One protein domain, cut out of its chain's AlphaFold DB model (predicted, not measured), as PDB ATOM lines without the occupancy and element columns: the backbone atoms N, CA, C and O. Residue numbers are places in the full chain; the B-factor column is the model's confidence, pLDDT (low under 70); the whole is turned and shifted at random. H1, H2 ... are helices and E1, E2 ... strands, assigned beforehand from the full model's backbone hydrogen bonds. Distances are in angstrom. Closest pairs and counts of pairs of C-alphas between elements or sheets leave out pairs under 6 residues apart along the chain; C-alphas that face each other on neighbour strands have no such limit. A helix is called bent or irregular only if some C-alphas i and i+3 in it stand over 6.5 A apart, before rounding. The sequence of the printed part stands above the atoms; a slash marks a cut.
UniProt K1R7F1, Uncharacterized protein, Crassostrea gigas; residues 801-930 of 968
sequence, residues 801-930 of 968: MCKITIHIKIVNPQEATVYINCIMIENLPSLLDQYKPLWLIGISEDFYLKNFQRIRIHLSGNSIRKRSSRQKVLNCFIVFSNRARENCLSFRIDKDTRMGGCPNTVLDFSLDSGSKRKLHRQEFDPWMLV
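This is residues 801 to 930 of the 968 residues of an uncharacterized protein of Crassostrea gigas (UniProt K1R7F1). Two strongly twisted sheets stand face to face as a sandwich, with the long hairpin E1 and E2 in the larger sheet and helix H1 packed over that hairpin on the side away from the smaller sheet. The short helix H2 lies on the opposite face of the larger sheet, near the end where the hairpin turns. The printed part has 130 residues with ten named strands and two named helices, in the order E1 E2 H1 E3 E4 E5 E6 E7 E8 E9 E10 H2; the class is mostly strand. The larger sheet, E1 E2 E3 E4 E6 E8, is branched at E1, the smaller runs E7 E5 E9 E10, and neighbour strands in both are antiparallel. The whole is compact, with a radius of gyration of the C-alphas of 14.7 A, and rounded, spanning 42 by 35 by 28 A.

In the larger sheet, E1 is residues 801 to 812, 35.6 A from C-alpha 801 at (285.286, 233.880, 116.753) to C-alpha 812 at (312.192, 226.696, 138.973). E2 is residues 815 to 824, 29.8 A long, and E8 is residues 888 to 895, 22.4 A long. Its shorter strands are E3, residues 839 to 843, E4, residues 847 to 849, and E6, residues 863 to 865. In the smaller sheet, E5 is residues 854 to 861, 23.2 A, E9 is residues 905 to 911, 20.4 A, E10 is residues 918 to 924, 18.1 A, and E7 is residues 876 to 879. H1 is residues 825 to 835, 15.4 A long, and it is irregular: C-alphas 826 and 829 are 7.6 A apart. H2 is residues 926 to 929 and ends with C-alpha 929 at (310.103, 221.316, 130.418).

E1 and E2 form a hairpin, with N 805 and O 821 at 2.9 A. On the other side of E1 are E3, where N 806 and O 842 are 2.9 A apart, and E4, where N 802 and O 847 are 2.8 A apart. E8 is on the other side of E2 from E1, with N 818 and O 891 within hydrogen-bond range at 2.9 A, and E6 is on the other side of E8 from E2, with N 864 and O 894 within hydrogen-bond range at 2.9 A. The edge strands are E3, E4 and E6. H1 is on this sheet at a height of 9.4 A, over E1 and E2, and runs along the strands at 2 degrees to E1 on the local plane; its closest C-alpha pair with E1 is Cys 802 and Ile 825, 5.2 A. H2 is on the opposite face at a height of 7.8 A, only just over E2, on which 3 of its 4 C-alphas fall. In the smaller sheet, the neighbours E7 and E5 have N 857 and O 876 within hydrogen-bond range at 2.9 A, the neighbours E5 and E9 have N 858 and O 908 within hydrogen-bond range at 2.9 A, and in the hairpin E9 and E10, N 907 and O 922 are within hydrogen-bond range at 2.9 A. The sandwich has 49 pairs of C-alphas within 10 A between its sheets, whose best planes are 38 degrees apart. Between the sheets, the closest C-alphas of E7 and E8 are those of Ile 878 and Leu 889, 6.3 A, and those of E3 and E10 are Gly 842 and Gln 922, 6.5 A. H1 has 5 of 7 O i to N i+4 pairs within hydrogen-bond range; H2 is too short for such a pair.

The two C-alphas farthest apart are those of Arg 883 and Met 899, 44.7 A. The printed part has no cut, and no link is long; among the short links, E6 to E7 has 10 residues. The mean pLDDT of the printed part is 78.8, and it is under 70 in 25 residues: 867 to 875, 882 to 886, 897 to 903 and 913 to 916.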
ATOM      1  N   MET A 801     284.701 235.220 116.853       87.38
ATOM      2  CA  MET A 801     285.286 233.880 116.753       87.38
ATOM      3  C   MET A 801     286.667 233.896 117.388       87.38
ATOM      4  O   MET A 801     287.573 234.600 116.936       87.38
ATOM      5  N   CYS A 802     286.806 233.129 118.459       89.12
ATOM      6  CA  CYS A 802     287.916 233.216 119.384       89.12
ATOM      7  C   CYS A 802     288.637 231.879 119.545       89.12
ATOM      8  O   CYS A 802     288.089 230.801 119.308       89.12
ATOM      9  N   LYS A 803     289.884 231.981 120.003       89.81
ATOM     10  CA  LYS A 803     290.703 230.874 120.486       89.81
ATOM     11  C   LYS A 803     291.247 231.181 121.875       89.81
ATOM     12  O   LYS A 803     291.474 232.338 122.233       89.81
ATOM     13  N   ILE A 804     291.510 230.125 122.635       90.44
ATOM     14  CA  ILE A 804     292.353 230.163 123.829       90.44
ATOM     15  C   ILE A 804     293.750 229.692 123.424       90.44
ATOM     16  O   ILE A 804     293.883 228.657 122.774       90.44
ATOM     17  N   THR A 805     294.784 230.429 123.827       88.44
ATOM     18  CA  THR A 805     296.183 229.974 123.763       88.44
ATOM     19  C   THR A 805     296.748 229.858 125.174       88.44
ATOM     20  O   THR A 805     296.497 230.717 126.024       88.44
ATOM     21  N   ILE A 806     297.494 228.787 125.427       89.12
ATOM     22  CA  ILE A 806     298.052 228.444 126.736       89.12
ATOM     23  C   ILE A 806     299.567 228.370 126.588       89.12
ATOM     24  O   ILE A 806     300.084 227.475 125.919       89.12
ATOM     25  N   HIS A 807     300.267 229.305 127.222       88.31
ATOM     26  CA  HIS A 807     301.725 229.361 127.262       88.31
ATOM     27  C   HIS A 807     302.223 229.168 128.696       88.31
ATOM     28  O   HIS A 807     301.531 229.524 129.653       88.31
ATOM     29  N   ILE A 808     303.441 228.657 128.868       88.75
ATOM     30  CA  ILE A 808     304.064 228.507 130.184       88.75
ATOM     31  C   ILE A 808     305.498 229.042 130.226       88.75
ATOM     32  O   ILE A 808     306.252 228.992 129.253       88.75
ATOM     33  N   LYS A 809     305.885 229.514 131.413       89.12
ATOM     34  CA  LYS A 809     307.265 229.785 131.808       89.12
ATOM     35  C   LYS A 809     307.606 228.961 133.045       89.12
ATOM     36  O   LYS A 809     307.006 229.175 134.097       89.12
ATOM     37  N   ILE A 810     308.584 228.065 132.953       87.94
ATOM     38  CA  ILE A 810     309.156 227.424 134.144       87.94
ATOM     39  C   ILE A 810     309.944 228.487 134.923       87.94
ATOM     40  O   ILE A 810     310.716 229.242 134.329       87.94
ATOM     41  N   VAL A 811     309.706 228.590 136.232       86.44
ATOM     42  CA  VAL A 811     310.389 229.544 137.126       86.44
ATOM     43  C   VAL A 811     311.519 228.833 137.869       86.44
ATOM     44  O   VAL A 811     312.628 229.349 137.948       86.44
ATOM     45  N   ASN A 812     311.240 227.633 138.377       86.06
ATOM     46  CA  ASN A 812     312.192 226.696 138.973       86.06
ATOM     47  C   ASN A 812     311.603 225.261 138.877       86.06
ATOM     48  O   ASN A 812     310.472 225.116 138.410       86.06
ATOM     49  N   PRO A 813     312.307 224.191 139.298       84.94
ATOM     50  CA  PRO A 813     311.811 222.811 139.169       84.94
ATOM     51  C   PRO A 813     310.514 222.460 139.925       84.94
ATOM     52  O   PRO A 813     310.014 221.351 139.752       84.94
ATOM     53  N   GLN A 814     309.985 223.360 140.763       84.94
ATOM     54  CA  GLN A 814     308.751 223.179 141.540       84.94
ATOM     55  C   GLN A 814     307.678 224.246 141.243       84.94
ATOM     56  O   GLN A 814     306.556 224.115 141.724       84.94
ATOM     57  N   GLU A 815     307.992 225.297 140.473       89.19
ATOM     58  CA  GLU A 815     307.112 226.448 140.223       89.19
ATOM     59  C   GLU A 815     307.137 226.869 138.748       89.19
ATOM     60  O   GLU A 815     308.196 227.077 138.146       89.19
ATOM     61  N   ALA A 816     305.953 227.083 138.175       88.44
ATOM     62  CA  ALA A 816     305.774 227.587 136.819       88.44
ATOM     63  C   ALA A 816     304.725 228.709 136.770       88.44
ATOM     64  O   ALA A 816     303.850 228.812 137.626       88.44
ATOM     65  N   THR A 817     304.802 229.573 135.758       90.06
ATOM     66  CA  THR A 817     303.807 230.620 135.475       90.06
ATOM     67  C   THR A 817     303.065 230.273 134.194       90.06
ATOM     68  O   THR A 817     303.687 230.172 133.137       90.06
ATOM     69  N   VAL A 818     301.748 230.102 134.288       89.69
ATOM     70  CA  VAL A 818     300.854 229.860 133.149       89.69
ATOM     71  C   VAL A 818     300.296 231.196 132.665       89.69
ATOM     72  O   VAL A 818     299.917 232.042 133.477       89.69
ATOM     73  N   TYR A 819     300.225 231.364 131.348       89.00
ATOM     74  CA  TYR A 819     299.627 232.501 130.656       89.00
ATOM     75  C   TYR A 819     298.537 231.986 129.715       89.00
ATOM     76  O   TYR A 819     298.801 231.156 128.845       89.00
ATOM     77  N   ILE A 820     297.314 232.471 129.898       89.69
ATOM     78  CA  ILE A 820     296.125 232.041 129.166       89.69
ATOM     79  C   ILE A 820     295.530 233.271 128.487       89.69
ATOM     80  O   ILE A 820     294.988 234.140 129.168       89.69
ATOM     81  N   ASN A 821     295.600 233.337 127.159       88.81
ATOM     82  CA  ASN A 821     295.027 234.439 126.384       88.81
ATOM     83  C   ASN A 821     293.768 233.966 125.652       88.81
ATOM     84  O   ASN A 821     293.824 232.948 124.961       88.81
ATOM     85  N   CYS A 822     292.670 234.722 125.737       89.50
ATOM     86  CA  CYS A 822     291.498 234.534 124.881       89.50
ATOM     87  C   CYS A 822     291.437 235.639 123.817       89.50
ATOM     88  O   CYS A 822     291.230 236.813 124.125       89.50
ATOM     89  N   ILE A 823     291.628 235.269 122.556       87.12
ATOM     90  CA  ILE A 823     291.814 236.214 121.449       87.12
ATOM     91  C   ILE A 823     290.897 235.903 120.274       87.12
ATOM     92  O   ILE A 823     290.637 234.740 119.972       87.12
ATOM     93  N   MET A 824     290.464 236.957 119.583       87.38
ATOM     94  CA  MET A 824     289.800 236.858 118.281       87.38
ATOM     95  C   MET A 824     290.781 236.274 117.256       87.38
ATOM     96  O   MET A 824     291.969 236.614 117.281       87.38
ATOM     97  N   ILE A 825     290.307 235.391 116.375       85.44
ATOM     98  CA  ILE A 825     291.175 234.574 115.515       85.44
ATOM     99  C   ILE A 825     292.063 235.423 114.589       85.44
ATOM    100  O   ILE A 825     293.226 235.092 114.365       85.44
ATOM    101  N   GLU A 826     291.566 236.576 114.135       82.25
ATOM    102  CA  GLU A 826     292.306 237.544 113.324       82.25
ATOM    103  C   GLU A 826     293.533 238.164 114.022       82.25
ATOM    104  O   GLU A 826     294.358 238.797 113.365       82.25
ATOM    105  N   ASN A 827     293.687 237.990 115.337       82.94
ATOM    106  CA  ASN A 827     294.832 238.479 116.112       82.94
ATOM    107  C   ASN A 827     295.774 237.349 116.578       82.94
ATOM    108  O   ASN A 827     296.751 237.621 117.276       82.94
ATOM    109  N   LEU A 828     295.518 236.097 116.172       82.69
ATOM    110  CA  LEU A 828     296.343 234.936 116.523       82.69
ATOM    111  C   LEU A 828     297.820 235.062 116.103       82.69
ATOM    112  O   LEU A 828     298.660 234.812 116.967       82.69
ATOM    113  N   PRO A 829     298.181 235.473 114.866       80.69
ATOM    114  CA  PRO A 829     299.590 235.534 114.463       80.69
ATOM    115  C   PRO A 829     300.400 236.490 115.349       80.69
ATOM    116  O   PRO A 829     301.405 236.102 115.938       80.69
ATOM    117  N   SER A 830     299.888 237.709 115.550       81.31
ATOM    118  CA  SER A 830     300.539 238.744 116.362       81.31
ATOM    119  C   SER A 830     300.705 238.346 117.833       81.31
ATOM    120  O   SER A 830     301.693 238.725 118.457       81.31
ATOM    121  N   LEU A 831     299.767 237.570 118.392       82.31
ATOM    122  CA  LEU A 831     299.909 237.034 119.746       82.31
ATOM    123  C   LEU A 831     300.987 235.940 119.810       82.31
ATOM    124  O   LEU A 831     301.782 235.931 120.747       82.31
ATOM    125  N   LEU A 832     301.026 235.025 118.837       80.06
ATOM    126  CA  LEU A 832     302.021 233.949 118.812       80.06
ATOM    127  C   LEU A 832     303.447 234.502 118.684       80.06
ATOM    128  O   LEU A 832     304.333 234.032 119.394       80.06
ATOM    129  N   ASP A 833     303.664 235.551 117.885       79.19
ATOM    130  CA  ASP A 833     304.959 236.246 117.836       79.19
ATOM    131  C   ASP A 833     305.304 236.946 119.162       79.19
ATOM    132  O   ASP A 833     306.438 236.840 119.635       79.19
ATOM    133  N   GLN A 834     304.337 237.601 119.816       81.88
ATOM    134  CA  GLN A 834     304.544 238.233 121.127       81.88
ATOM    135  C   GLN A 834     304.907 237.211 122.224       81.88
ATOM    136  O   GLN A 834     305.729 237.502 123.094       81.88
ATOM    137  N   TYR A 835     304.304 236.020 122.195       80.44
ATOM    138  CA  TYR A 835     304.485 234.972 123.208       80.44
ATOM    139  C   TYR A 835     305.550 233.920 122.833       80.44
ATOM    140  O   TYR A 835     305.849 233.045 123.645       80.44
ATOM    141  N   LYS A 836     306.202 234.059 121.672       76.94
ATOM    142  CA  LYS A 836     307.308 233.222 121.159       76.94
ATOM    143  C   LYS A 836     308.458 232.928 122.147       76.94
ATOM    144  O   LYS A 836     309.035 231.847 122.048       76.94
ATOM    145  N   PRO A 837     308.805 233.800 123.123       81.56
ATOM    146  CA  PRO A 837     309.784 233.473 124.170       81.56
ATOM    147  C   PRO A 837     309.303 232.460 125.229       81.56
ATOM    148  O   PRO A 837     310.058 232.152 126.153       81.56
ATOM    149  N   LEU A 838     308.054 231.987 125.154       84.00
ATOM    150  CA  LEU A 838     307.425 231.069 126.106       84.00
ATOM    151  C   LEU A 838     307.042 229.743 125.437       84.00
ATOM    152  O   LEU A 838     306.843 229.664 124.228       84.00
ATOM    153  N   TRP A 839     306.898 228.688 126.238       81.50
ATOM    154  CA  TRP A 839     306.458 227.385 125.742       81.50
ATOM    155  C   TRP A 839     304.950 227.401 125.476       81.50
ATOM    156  O   TRP A 839     304.166 227.427 126.425       81.50
ATOM    157  N   LEU A 840     304.540 227.364 124.207       83.94
ATOM    158  CA  LEU A 840     303.158 227.063 123.824       83.94
ATOM    159  C   LEU A 840     302.835 225.603 124.186       83.94
ATOM    160  O   LEU A 840     303.558 224.693 123.791       83.94
ATOM    161  N   ILE A 841     301.750 225.395 124.930       84.06
ATOM    162  CA  ILE A 841     301.287 224.077 125.401       84.06
ATOM    163  C   ILE A 841     299.932 223.685 124.804       84.06
ATOM    164  O   ILE A 841     299.638 222.499 124.678       84.06
ATOM    165  N   GLY A 842     299.097 224.657 124.430       81.12
ATOM    166  CA  GLY A 842     297.777 224.368 123.881       81.12
ATOM    167  C   GLY A 842     297.171 225.532 123.114       81.12
ATOM    168  O   GLY A 842     297.341 226.695 123.484       81.12
ATOM    169  N   ILE A 843     296.425 225.193 122.067       86.75
ATOM    170  CA  ILE A 843     295.523 226.084 121.338       86.75
ATOM    171  C   ILE A 843     294.163 225.378 121.275       86.75
ATOM    172  O   ILE A 843     294.111 224.185 120.986       86.75
ATOM    173  N   SER A 844     293.070 226.086 121.558       88.06
ATOM    174  CA  SER A 844     291.721 225.516 121.436       88.06
ATOM    175  C   SER A 844     291.265 225.387 119.979       88.06
ATOM    176  O   SER A 844     291.775 226.058 119.074       88.06
ATOM    177  N   GLU A 845     290.195 224.624 119.765       87.00
ATOM    178  CA  GLU A 845     289.336 224.774 118.585       87.00
ATOM    179  C   GLU A 845     288.745 226.200 118.498       87.00
ATOM    180  O   GLU A 845     288.910 227.019 119.410       87.00
ATOM    181  N   ASP A 846     288.119 226.531 117.368       87.25
ATOM    182  CA  ASP A 846     287.438 227.819 117.184       87.25
ATOM    183  C   ASP A 846     286.089 227.810 117.912       87.25
ATOM    184  O   ASP A 846     285.295 226.883 117.747       87.25
ATOM    185  N   PHE A 847     285.799 228.848 118.697       88.38
ATOM    186  CA  PHE A 847     284.511 228.982 119.381       88.38
ATOM    187  C   PHE A 847     284.024 230.431 119.412       88.38
ATOM    188  O   PHE A 847     284.810 231.376 119.374       88.38
ATOM    189  N   TYR A 848     282.707 230.610 119.489       87.38
ATOM    190  CA  TYR A 848     282.067 231.923 119.450       87.38
ATOM    191  C   TYR A 848     281.814 232.479 120.852       87.38
ATOM    192  O   TYR A 848     281.337 231.761 121.734       87.38
ATOM    193  N   LEU A 849     282.091 233.772 121.034       84.88
ATOM    194  CA  LEU A 849     281.782 234.534 122.245       84.88
ATOM    195  C   LEU A 849     280.945 235.773 121.921       84.88
ATOM    196  O   LEU A 849     281.242 236.489 120.968       84.88
ATOM    197  N   LYS A 850     279.952 236.082 122.758       82.44
ATOM    198  CA  LYS A 850     279.363 237.433 122.844       82.44
ATOM    199  C   LYS A 850     280.276 238.307 123.733       82.44
ATOM    200  O   LYS A 850     280.976 237.782 124.603       82.44
ATOM    201  N   ASN A 851     280.306 239.625 123.513       74.00
ATOM    202  CA  ASN A 851     281.163 240.537 124.294       74.00
ATOM    203  C   ASN A 851     280.859 240.419 125.806       74.00
ATOM    204  O   ASN A 851     279.717 240.167 126.188       74.00
ATOM    205  N   PHE A 852     281.875 240.572 126.657       70.75
ATOM    206  CA  PHE A 852     281.813 240.441 128.125       70.75
ATOM    207  C   PHE A 852     281.416 239.060 128.681       70.75
ATOM    208  O   PHE A 852     281.277 238.904 129.900       70.75
ATOM    209  N   GLN A 853     281.302 238.021 127.842       77.25
ATOM    210  CA  GLN A 853     281.144 236.653 128.337       77.25
ATOM    211  C   GLN A 853     282.349 236.217 129.180       77.25
ATOM    212  O   GLN A 853     283.510 236.505 128.873       77.25
ATOM    213  N   ARG A 854     282.053 235.507 130.274       81.75
ATOM    214  CA  ARG A 854     283.044 235.030 131.239       81.75
ATOM    215  C   ARG A 854     283.404 233.577 130.958       81.75
ATOM    216  O   ARG A 854     282.533 232.707 130.947       81.75
ATOM    217  N   ILE A 855     284.696 233.323 130.791       85.12
ATOM    218  CA  ILE A 855     285.279 231.984 130.707       85.12
ATOM    219  C   ILE A 855     285.782 231.614 132.099       85.12
ATOM    220  O   ILE A 855     286.750 232.198 132.586       85.12
ATOM    221  N   ARG A 856     285.129 230.643 132.735       86.12
ATOM    222  CA  ARG A 856     285.566 229.996 133.971       86.12
ATOM    223  C   ARG A 856     286.688 229.009 133.652       86.12
ATOM    224  O   ARG A 856     286.563 228.194 132.737       86.12
ATOM    225  N   ILE A 857     287.766 229.069 134.427       87.25
ATOM    226  CA  ILE A 857     288.943 228.207 134.275       87.25
ATOM    227  C   ILE A 857     289.107 227.389 135.556       87.25
ATOM    228  O   ILE A 857     289.102 227.941 136.658       87.25
ATOM    229  N   HIS A 858     289.248 226.074 135.417       86.00
ATOM    230  CA  HIS A 858     289.453 225.145 136.524       86.00
ATOM    231  C   HIS A 858     290.798 224.427 136.367       86.00
ATOM    232  O   HIS A 858     291.100 223.915 135.294       86.00
ATOM    233  N   LEU A 859     291.591 224.396 137.442       86.75
ATOM    234  CA  LEU A 859     292.897 223.735 137.511       86.75
ATOM    235  C   LEU A 859     292.788 222.466 138.363       86.75
ATOM    236  O   LEU A 859     292.269 222.520 139.479       86.75
ATOM    237  N   SER A 860     293.314 221.353 137.864       84.50
ATOM    238  CA  SER A 860     293.442 220.086 138.595       84.50
ATOM    239  C   SER A 860     294.665 219.286 138.114       84.50
ATOM    240  O   SER A 860     295.401 219.732 137.233       84.50
ATOM    241  N   GLY A 861     294.915 218.115 138.708       82.62
ATOM    242  CA  GLY A 861     296.078 217.280 138.386       82.62
ATOM    243  C   GLY A 861     297.345 217.686 139.152       82.62
ATOM    244  O   GLY A 861     297.250 218.121 140.296       82.62
ATOM    245  N   ASN A 862     298.517 217.552 138.522       83.00
ATOM    246  CA  ASN A 862     299.871 217.688 139.104       83.00
ATOM    247  C   ASN A 862     300.277 219.110 139.573       83.00
ATOM    248  O   ASN A 862     301.456 219.484 139.555       83.00
ATOM    249  N   SER A 863     299.319 219.991 139.868       84.62
ATOM    250  CA  SER A 863     299.569 221.424 140.051       84.62
ATOM    251  C   SER A 863     298.531 222.118 140.924       84.62
ATOM    252  O   SER A 863     297.336 222.099 140.638       84.62
ATOM    253  N   ILE A 864     299.016 222.837 141.936       85.44
ATOM    254  CA  ILE A 864     298.214 223.692 142.814       85.44
ATOM    255  C   ILE A 864     298.462 225.159 142.440       85.44
ATOM    256  O   ILE A 864     299.602 225.592 142.291       85.44
ATOM    257  N   ARG A 865     297.398 225.966 142.316       80.94
ATOM    258  CA  ARG A 865     297.525 227.415 142.077       80.94
ATOM    259  C   ARG A 865     298.076 228.116 143.322       80.94
ATOM    260  O   ARG A 865     297.432 228.115 144.375       80.94
ATOM    261  N   LYS A 866     299.218 228.789 143.168       76.88
ATOM    262  CA  LYS A 866     299.874 229.580 144.215       76.88
ATOM    263  C   LYS A 866     298.964 230.733 144.642       76.88
ATOM    264  O   LYS A 866     298.572 231.562 143.817       76.88
ATOM    265  N   ARG A 867     298.584 230.785 145.923       66.00
ATOM    266  CA  ARG A 867     297.713 231.848 146.457       66.00
ATOM    267  C   ARG A 867     298.490 233.157 146.577       66.00
ATOM    268  O   ARG A 867     299.558 233.186 147.182       66.00
ATOM    269  N   SER A 868     297.926 234.251 146.070       58.75
ATOM    270  CA  SER A 868     298.395 235.593 146.431       58.75
ATOM    271  C   SER A 868     297.815 235.997 147.791       58.75
ATOM    272  O   SER A 868     296.669 235.671 148.104       58.75
ATOM    273  N   SER A 869     298.569 236.757 148.589       50.47
ATOM    274  CA  SER A 869     298.161 237.201 149.935       50.47
ATOM    275  C   SER A 869     296.937 238.132 149.966       50.47
ATOM    276  O   SER A 869     296.452 238.472 151.041       50.47
ATOM    277  N   ARG A 870     296.420 238.544 148.799       47.34
ATOM    278  CA  ARG A 870     295.245 239.419 148.653       47.34
ATOM    279  C   ARG A 870     293.984 238.697 148.149       47.34
ATOM    280  O   ARG A 870     292.909 239.285 148.190       47.34
ATOM    281  N   GLN A 871     294.074 237.446 147.684       47.84
ATOM    282  CA  GLN A 871     292.935 236.721 147.099       47.84
ATOM    283  C   GLN A 871     292.266 235.777 148.107       47.84
ATOM    284  O   GLN A 871     292.765 234.690 148.386       47.84
ATOM    285  N   LYS A 872     291.083 236.173 148.602       42.91
ATOM    286  CA  LYS A 872     290.243 235.338 149.486       42.91
ATOM    287  C   LYS A 872     289.618 234.122 148.781       42.91
ATOM    288  O   LYS A 872     289.324 233.132 149.440       42.91
ATOM    289  N   VAL A 873     289.420 234.183 147.460       50.25
ATOM    290  CA  VAL A 873     288.794 233.119 146.653       50.25
ATOM    291  C   VAL A 873     289.660 232.829 145.425       50.25
ATOM    292  O   VAL A 873     290.163 233.750 144.785       50.25
ATOM    293  N   LEU A 874     289.833 231.549 145.085       54.50
ATOM    294  CA  LEU A 874     290.738 231.074 144.025       54.50
ATOM    295  C   LEU A 874     290.126 231.051 142.610       54.50
ATOM    296  O   LEU A 874     290.691 230.426 141.709       54.50
ATOM    297  N   ASN A 875     289.009 231.749 142.393       60.25
ATOM    298  CA  ASN A 875     288.332 231.793 141.098       60.25
ATOM    299  C   ASN A 875     289.280 232.292 139.990       60.25
ATOM    300  O   ASN A 875     290.037 233.251 140.174       60.25
ATOM    301  N   CYS A 876     289.248 231.612 138.845       73.88
ATOM    302  CA  CYS A 876     289.931 232.013 137.620       73.88
ATOM    303  C   CYS A 876     288.865 232.309 136.565       73.88
ATOM    304  O   CYS A 876     288.136 231.404 136.156       73.88
ATOM    305  N   PHE A 877     288.789 233.565 136.133       79.50
ATOM    306  CA  PHE A 877     287.917 233.997 135.048       79.50
ATOM    307  C   PHE A 877     288.712 234.826 134.042       79.50
ATOM    308  O   PHE A 877     289.546 235.634 134.445       79.50
ATOM    309  N   ILE A 878     288.412 234.662 132.756       79.00
ATOM    310  CA  ILE A 878     288.690 235.674 131.729       79.00
ATOM    311  C   ILE A 878     287.349 236.305 131.360       79.00
ATOM    312  O   ILE A 878     286.409 235.588 131.017       79.00
ATOM    313  N   VAL A 879     287.253 237.633 131.438       79.19
ATOM    314  CA  VAL A 879     286.129 238.394 130.876       79.19
ATOM    315  C   VAL A 879     286.540 238.798 129.466       79.19
ATOM    316  O   VAL A 879     287.453 239.604 129.308       79.19
ATOM    317  N   PHE A 880     285.925 238.208 128.444       80.44
ATOM    318  CA  PHE A 880     286.299 238.493 127.061       80.44
ATOM    319  C   PHE A 880     285.843 239.898 126.641       80.44
ATOM    320  O   PHE A 880     284.667 240.228 126.777       80.44
ATOM    321  N   SER A 881     286.749 240.701 126.080       77.19
ATOM    322  CA  SER A 881     286.416 241.947 125.385       77.19
ATOM    323  C   SER A 881     286.959 241.942 123.957       77.19
ATOM    324  O   SER A 881     288.078 241.487 123.714       77.19
ATOM    325  N   ASN A 882     286.211 242.495 123.003       67.75
ATOM    326  CA  ASN A 882     286.706 242.737 121.644       67.75
ATOM    327  C   ASN A 882     287.825 243.803 121.588       67.75
ATOM    328  O   ASN A 882     288.716 243.714 120.741       67.75
ATOM    329  N   ARG A 883     287.863 244.763 122.526       61.84
ATOM    330  CA  ARG A 883     288.941 245.770 122.666       61.84
ATOM    331  C   ARG A 883     290.117 245.196 123.480       61.84
ATOM    332  O   ARG A 883     290.523 245.699 124.525       61.84
ATOM    333  N   ALA A 884     290.643 244.083 122.970       53.69
ATOM    334  CA  ALA A 884     291.364 243.021 123.676       53.69
ATOM    335  C   ALA A 884     292.810 243.320 124.150       53.69
ATOM    336  O   ALA A 884     293.695 242.486 123.955       53.69
ATOM    337  N   ARG A 885     293.094 244.461 124.801       51.22
ATOM    338  CA  ARG A 885     294.428 244.683 125.412       51.22
ATOM    339  C   ARG A 885     294.721 243.777 126.617       51.22
ATOM    340  O   ARG A 885     295.889 243.533 126.895       51.22
ATOM    341  N   GLU A 886     293.695 243.276 127.310       52.97
ATOM    342  CA  GLU A 886     293.848 242.565 128.595       52.97
ATOM    343  C   GLU A 886     293.013 241.267 128.706       52.97
ATOM    344  O   GLU A 886     292.710 240.813 129.807       52.97
ATOM    345  N   ASN A 887     292.692 240.586 127.595       75.25
ATOM    346  CA  ASN A 887     292.036 239.259 127.623       75.25
ATOM    347  C   ASN A 887     292.987 238.111 128.069       75.25
ATOM    348  O   ASN A 887     292.926 236.991 127.550       75.25
ATOM    349  N   CYS A 888     293.903 238.390 128.996       80.94
ATOM    350  CA  CYS A 888     294.946 237.486 129.467       80.94
ATOM    351  C   CYS A 888     294.789 237.230 130.967       80.94
ATOM    352  O   CYS A 888     294.872 238.155 131.773       80.94
ATOM    353  N   LEU A 889     294.680 235.961 131.360       85.00
ATOM    354  CA  LEU A 889     294.878 235.543 132.744       85.00
ATOM    355  C   LEU A 889     296.264 234.912 132.889       85.00
ATOM    356  O   LEU A 889     296.586 233.947 132.199       85.00
ATOM    357  N   SER A 890     297.062 235.404 133.837       86.12
ATOM    358  CA  SER A 890     298.288 234.725 134.266       86.12
ATOM    359  C   SER A 890     298.237 234.373 135.752       86.12
ATOM    360  O   SER A 890     297.683 235.109 136.570       86.12
ATOM    361  N   PHE A 891     298.785 233.213 136.109       86.56
ATOM    362  CA  PHE A 891     298.956 232.792 137.499       86.56
ATOM    363  C   PHE A 891     300.104 231.794 137.632       86.56
ATOM    364  O   PHE A 891     300.529 231.170 136.660       86.56
ATOM    365  N   ARG A 892     300.604 231.636 138.860       88.25
ATOM    366  CA  ARG A 892     301.624 230.636 139.172       88.25
ATOM    367  C   ARG A 892     301.006 229.339 139.677       88.25
ATOM    368  O   ARG A 892     299.992 229.359 140.382       88.25
ATOM    369  N   ILE A 893     301.645 228.238 139.315       89.25
ATOM    370  CA  ILE A 893     301.358 226.888 139.783       89.25
ATOM    371  C   ILE A 893     302.605 226.322 140.457       89.25
ATOM    372  O   ILE A 893     303.713 226.477 139.944       89.25
ATOM    373  N   ASP A 894     302.397 225.677 141.597       88.19
ATOM    374  CA  ASP A 894     303.403 224.895 142.306       88.19
ATOM    375  C   ASP A 894     303.096 223.398 142.102       88.19
ATOM    376  O   ASP A 894     301.925 223.010 141.997       88.19
ATOM    377  N   LYS A 895     304.131 222.556 142.023       85.31
ATOM    378  CA  LYS A 895     304.002 221.100 141.841       85.31
ATOM    379  C   LYS A 895     303.317 220.443 143.041       85.31
ATOM    380  O   LYS A 895     303.726 220.676 144.177       85.31
ATOM    381  N   ASP A 896     302.312 219.592 142.809       78.88
ATOM    382  CA  ASP A 896     301.702 218.824 143.905       78.88
ATOM    383  C   ASP A 896     302.473 217.520 144.146       78.88
ATOM    384  O   ASP A 896     302.350 216.548 143.409       78.88
ATOM    385  N   THR A 897     303.301 217.503 145.189       67.19
ATOM    386  CA  THR A 897     304.186 216.379 145.536       67.19
ATOM    387  C   THR A 897     303.516 215.303 146.402       67.19
ATOM    388  O   THR A 897     304.194 214.440 146.962       67.19
ATOM    389  N   ARG A 898     302.186 215.335 146.548       57.97
ATOM    390  CA  ARG A 898     301.427 214.374 147.365       57.97
ATOM    391  C   ARG A 898     301.373 212.997 146.694       57.97
ATOM    392  O   ARG A 898     301.173 212.885 145.487       57.97
ATOM    393  N   MET A 899     301.550 211.946 147.498       45.81
ATOM    394  CA  MET A 899     301.724 210.573 147.009       45.81
ATOM    395  C   MET A 899     300.546 210.113 146.133       45.81
ATOM    396  O   MET A 899     299.401 210.139 146.579       45.81
ATOM    397  N   GLY A 900     300.845 209.686 144.901       52.91
ATOM    398  CA  GLY A 900     299.858 209.192 143.930       52.91
ATOM    399  C   GLY A 900     299.262 210.238 142.973       52.91
ATOM    400  O   GLY A 900     298.293 209.930 142.284       52.91
ATOM    401  N   GLY A 901     299.800 211.463 142.917       53.06
ATOM    402  CA  GLY A 901     299.322 212.505 142.000       53.06
ATOM    403  C   GLY A 901     299.331 212.096 140.515       53.06
ATOM    404  O   GLY A 901     300.266 211.456 140.036       53.06
ATOM    405  N   CYS A 902     298.296 212.507 139.773       59.84
ATOM    406  CA  CYS A 902     298.245 212.392 138.310       59.84
ATOM    407  C   CYS A 902     299.473 213.085 137.682       59.84
ATOM    408  O   CYS A 902     299.782 214.196 138.111       59.84
ATOM    409  N   PRO A 903     300.149 212.509 136.665       67.81
ATOM    410  CA  PRO A 903     301.314 213.142 136.040       67.81
ATOM    411  C   PRO A 903     300.962 214.451 135.317       67.81
ATOM    412  O   PRO A 903     301.763 215.385 135.305       67.81
ATOM    413  N   ASN A 904     299.752 214.548 134.761       80.44
ATOM    414  CA  ASN A 904     299.306 215.714 134.009       80.44
ATOM    415  C   ASN A 904     298.712 216.789 134.925       80.44
ATOM    416  O   ASN A 904     297.914 216.513 135.823       80.44
ATOM    417  N   THR A 905     299.021 218.040 134.618       84.75
ATOM    418  CA  THR A 905     298.199 219.207 134.934       84.75
ATOM    419  C   THR A 905     297.037 219.282 133.946       84.75
ATOM    420  O   THR A 905     297.211 219.058 132.747       84.75
ATOM    421  N   VAL A 906     295.846 219.612 134.444       86.38
ATOM    422  CA  VAL A 906     294.611 219.730 133.660       86.38
ATOM    423  C   VAL A 906     294.036 221.136 133.815       86.38
ATOM    424  O   VAL A 906     293.879 221.637 134.931       86.38
ATOM    425  N   LEU A 907     293.707 221.767 132.687       88.94
ATOM    426  CA  LEU A 907     292.975 223.029 132.606       88.94
ATOM    427  C   LEU A 907     291.653 222.801 131.863       88.94
ATOM    428  O   LEU A 907     291.652 222.636 130.643       88.94
ATOM    429  N   ASP A 908     290.535 222.806 132.588       88.25
ATOM    430  CA  ASP A 908     289.181 222.778 132.017       88.25
ATOM    431  C   ASP A 908     288.659 224.220 131.840       88.25
ATOM    432  O   ASP A 908     288.703 225.033 132.770       88.25
ATOM    433  N   PHE A 909     288.115 224.527 130.660       89.56
ATOM    434  CA  PHE A 909     287.557 225.834 130.295       89.56
ATOM    435  C   PHE A 909     286.052 225.712 130.045       89.56
ATOM    436  O   PHE A 909     285.618 224.870 129.256       89.56
ATOM    437  N   SER A 910     285.236 226.555 130.679       88.19
ATOM    438  CA  SER A 910     283.777 226.568 130.484       88.19
ATOM    439  C   SER A 910     283.189 227.976 130.527       88.19
ATOM    440  O   SER A 910     283.771 228.879 131.123       88.19
ATOM    441  N   LEU A 911     282.038 228.183 129.887       84.62
ATOM    442  CA  LEU A 911     281.275 229.423 130.040       84.62
ATOM    443  C   LEU A 911     280.628 229.499 131.429       84.62
ATOM    444  O   LEU A 911     280.156 228.498 131.967       84.62
ATOM    445  N   ASP A 912     280.596 230.708 131.989       72.62
ATOM    446  CA  ASP A 912     280.002 231.004 133.302       72.62
ATOM    447  C   ASP A 912     278.472 231.205 133.258       72.62
ATOM    448  O   ASP A 912     277.821 231.273 134.296       72.62
ATOM    449  N   SER A 913     277.899 231.317 132.054       61.78
ATOM    450  CA  SER A 913     276.456 231.428 131.805       61.78
ATOM    451  C   SER A 913     275.692 230.150 132.185       61.78
ATOM    452  O   SER A 913     276.279 229.072 132.250       61.78
ATOM    453  N   GLY A 914     274.372 230.266 132.391       49.28
ATOM    454  CA  GLY A 914     273.523 229.234 133.016       49.28
ATOM    455  C   GLY A 914     273.732 227.797 132.516       49.28
ATOM    456  O   GLY A 914     273.875 226.882 133.328       49.28
ATOM    457  N   SER A 915     273.848 227.591 131.201       53.91
ATOM    458  CA  SER A 915     274.379 226.346 130.641       53.91
ATOM    459  C   SER A 915     275.915 226.389 130.605       53.91
ATOM    460  O   SER A 915     276.526 227.072 129.780       53.91
ATOM    461  N   LYS A 916     276.553 225.615 131.497       63.81
ATOM    462  CA  LYS A 916     278.020 225.491 131.643       63.81
ATOM    463  C   LYS A 916     278.665 224.730 130.472       63.81
ATOM    464  O   LYS A 916     279.244 223.656 130.648       63.81
ATOM    465  N   ARG A 917     278.558 225.273 129.256       78.69
ATOM    466  CA  ARG A 917     279.189 224.735 128.045       78.69
ATOM    467  C   ARG A 917     280.706 224.690 128.242       78.69
ATOM    468  O   ARG A 917     281.329 225.726 128.482       78.69
ATOM    469  N   LYS A 918     281.302 223.501 128.125       82.94
ATOM    470  CA  LYS A 918     282.761 223.347 128.032       82.94
ATOM    471  C   LYS A 918     283.244 223.927 126.698       82.94
ATOM    472  O   LYS A 918     282.588 223.733 125.677       82.94
ATOM    473  N   LEU A 919     284.358 224.651 126.735       85.06
ATOM    474  CA  LEU A 919     284.978 225.305 125.577       85.06
ATOM    475  C   LEU A 919     286.260 224.593 125.139       85.06
ATOM    476  O   LEU A 919     286.486 224.407 123.953       85.06
ATOM    477  N   HIS A 920     287.095 224.205 126.104       87.94
ATOM    478  CA  HIS A 920     288.358 223.504 125.875       87.94
ATOM    479  C   HIS A 920     288.736 222.687 127.114       87.94
ATOM    480  O   HIS A 920     288.284 222.986 128.223       87.94
ATOM    481  N   ARG A 921     289.608 221.696 126.937       87.12
ATOM    482  CA  ARG A 921     290.321 221.010 128.019       87.12
ATOM    483  C   ARG A 921     291.751 220.775 127.559       87.12
ATOM    484  O   ARG A 921     291.953 220.170 126.512       87.12
ATOM    485  N   GLN A 922     292.723 221.233 128.341       86.50
ATOM    486  CA  GLN A 922     294.137 220.994 128.072       86.50
ATOM    487  C   GLN A 922     294.742 220.101 129.147       86.50
ATOM    488  O   GLN A 922     294.627 220.408 130.333       86.50
ATOM    489  N   GLU A 923     295.439 219.049 128.726       85.44
ATOM    490  CA  GLU A 923     296.272 218.211 129.589       85.44
ATOM    491  C   GLU A 923     297.741 218.327 129.166       85.44
ATOM    492  O   GLU A 923     298.031 218.435 127.970       85.44
ATOM    493  N   PHE A 924     298.651 218.387 130.142       84.31
ATOM    494  CA  PHE A 924     300.099 218.541 129.941       84.31
ATOM    495  C   PHE A 924     300.870 218.275 131.241       84.31
ATOM    496  O   PHE A 924     300.381 218.632 132.308       84.31
ATOM    497  N   ASP A 925     302.097 217.751 131.181       84.06
ATOM    498  CA  ASP A 925     303.033 217.832 132.316       84.06
ATOM    499  C   ASP A 925     303.989 219.029 132.117       84.06
ATOM    500  O   ASP A 925     304.841 218.988 131.220       84.06
ATOM    501  N   PRO A 926     303.887 220.109 132.917       80.69
ATOM    502  CA  PRO A 926     304.809 221.240 132.822       80.69
ATOM    503  C   PRO A 926     306.234 220.893 133.277       80.69
ATOM    504  O   PRO A 926     307.190 221.544 132.858       80.69
ATOM    505  N   TRP A 927     306.410 219.876 134.123       84.44
ATOM    506  CA  TRP A 927     307.694 219.564 134.751       84.44
ATOM    507  C   TRP A 927     308.667 218.868 133.783       84.44
ATOM    508  O   TRP A 927     309.879 218.972 133.957       84.44
ATOM    509  N   MET A 928     308.160 218.296 132.684       81.75
ATOM    510  CA  MET A 928     308.959 217.788 131.554       81.75
ATOM    511  C   MET A 928     309.743 218.877 130.792       81.75
ATOM    512  O   MET A 928     310.626 218.556 129.989       81.75
ATOM    513  N   LEU A 929     309.436 220.159 131.031       77.19
ATOM    514  CA  LEU A 929     310.103 221.316 130.418       77.19
ATOM    515  C   LEU A 929     311.261 221.877 131.263       77.19
ATOM    516  O   LEU A 929     311.949 222.798 130.819       77.19
ATOM    517  N   VAL A 930     311.504 221.343 132.465       79.12
ATOM    518  CA  VAL A 930     312.635 221.754 133.314       79.12
ATOM    519  C   VAL A 930     313.956 221.521 132.569       79.12
ATOM    520  O   VAL A 930     314.187 220.463 131.991       79.12
TER     521      VAL A 930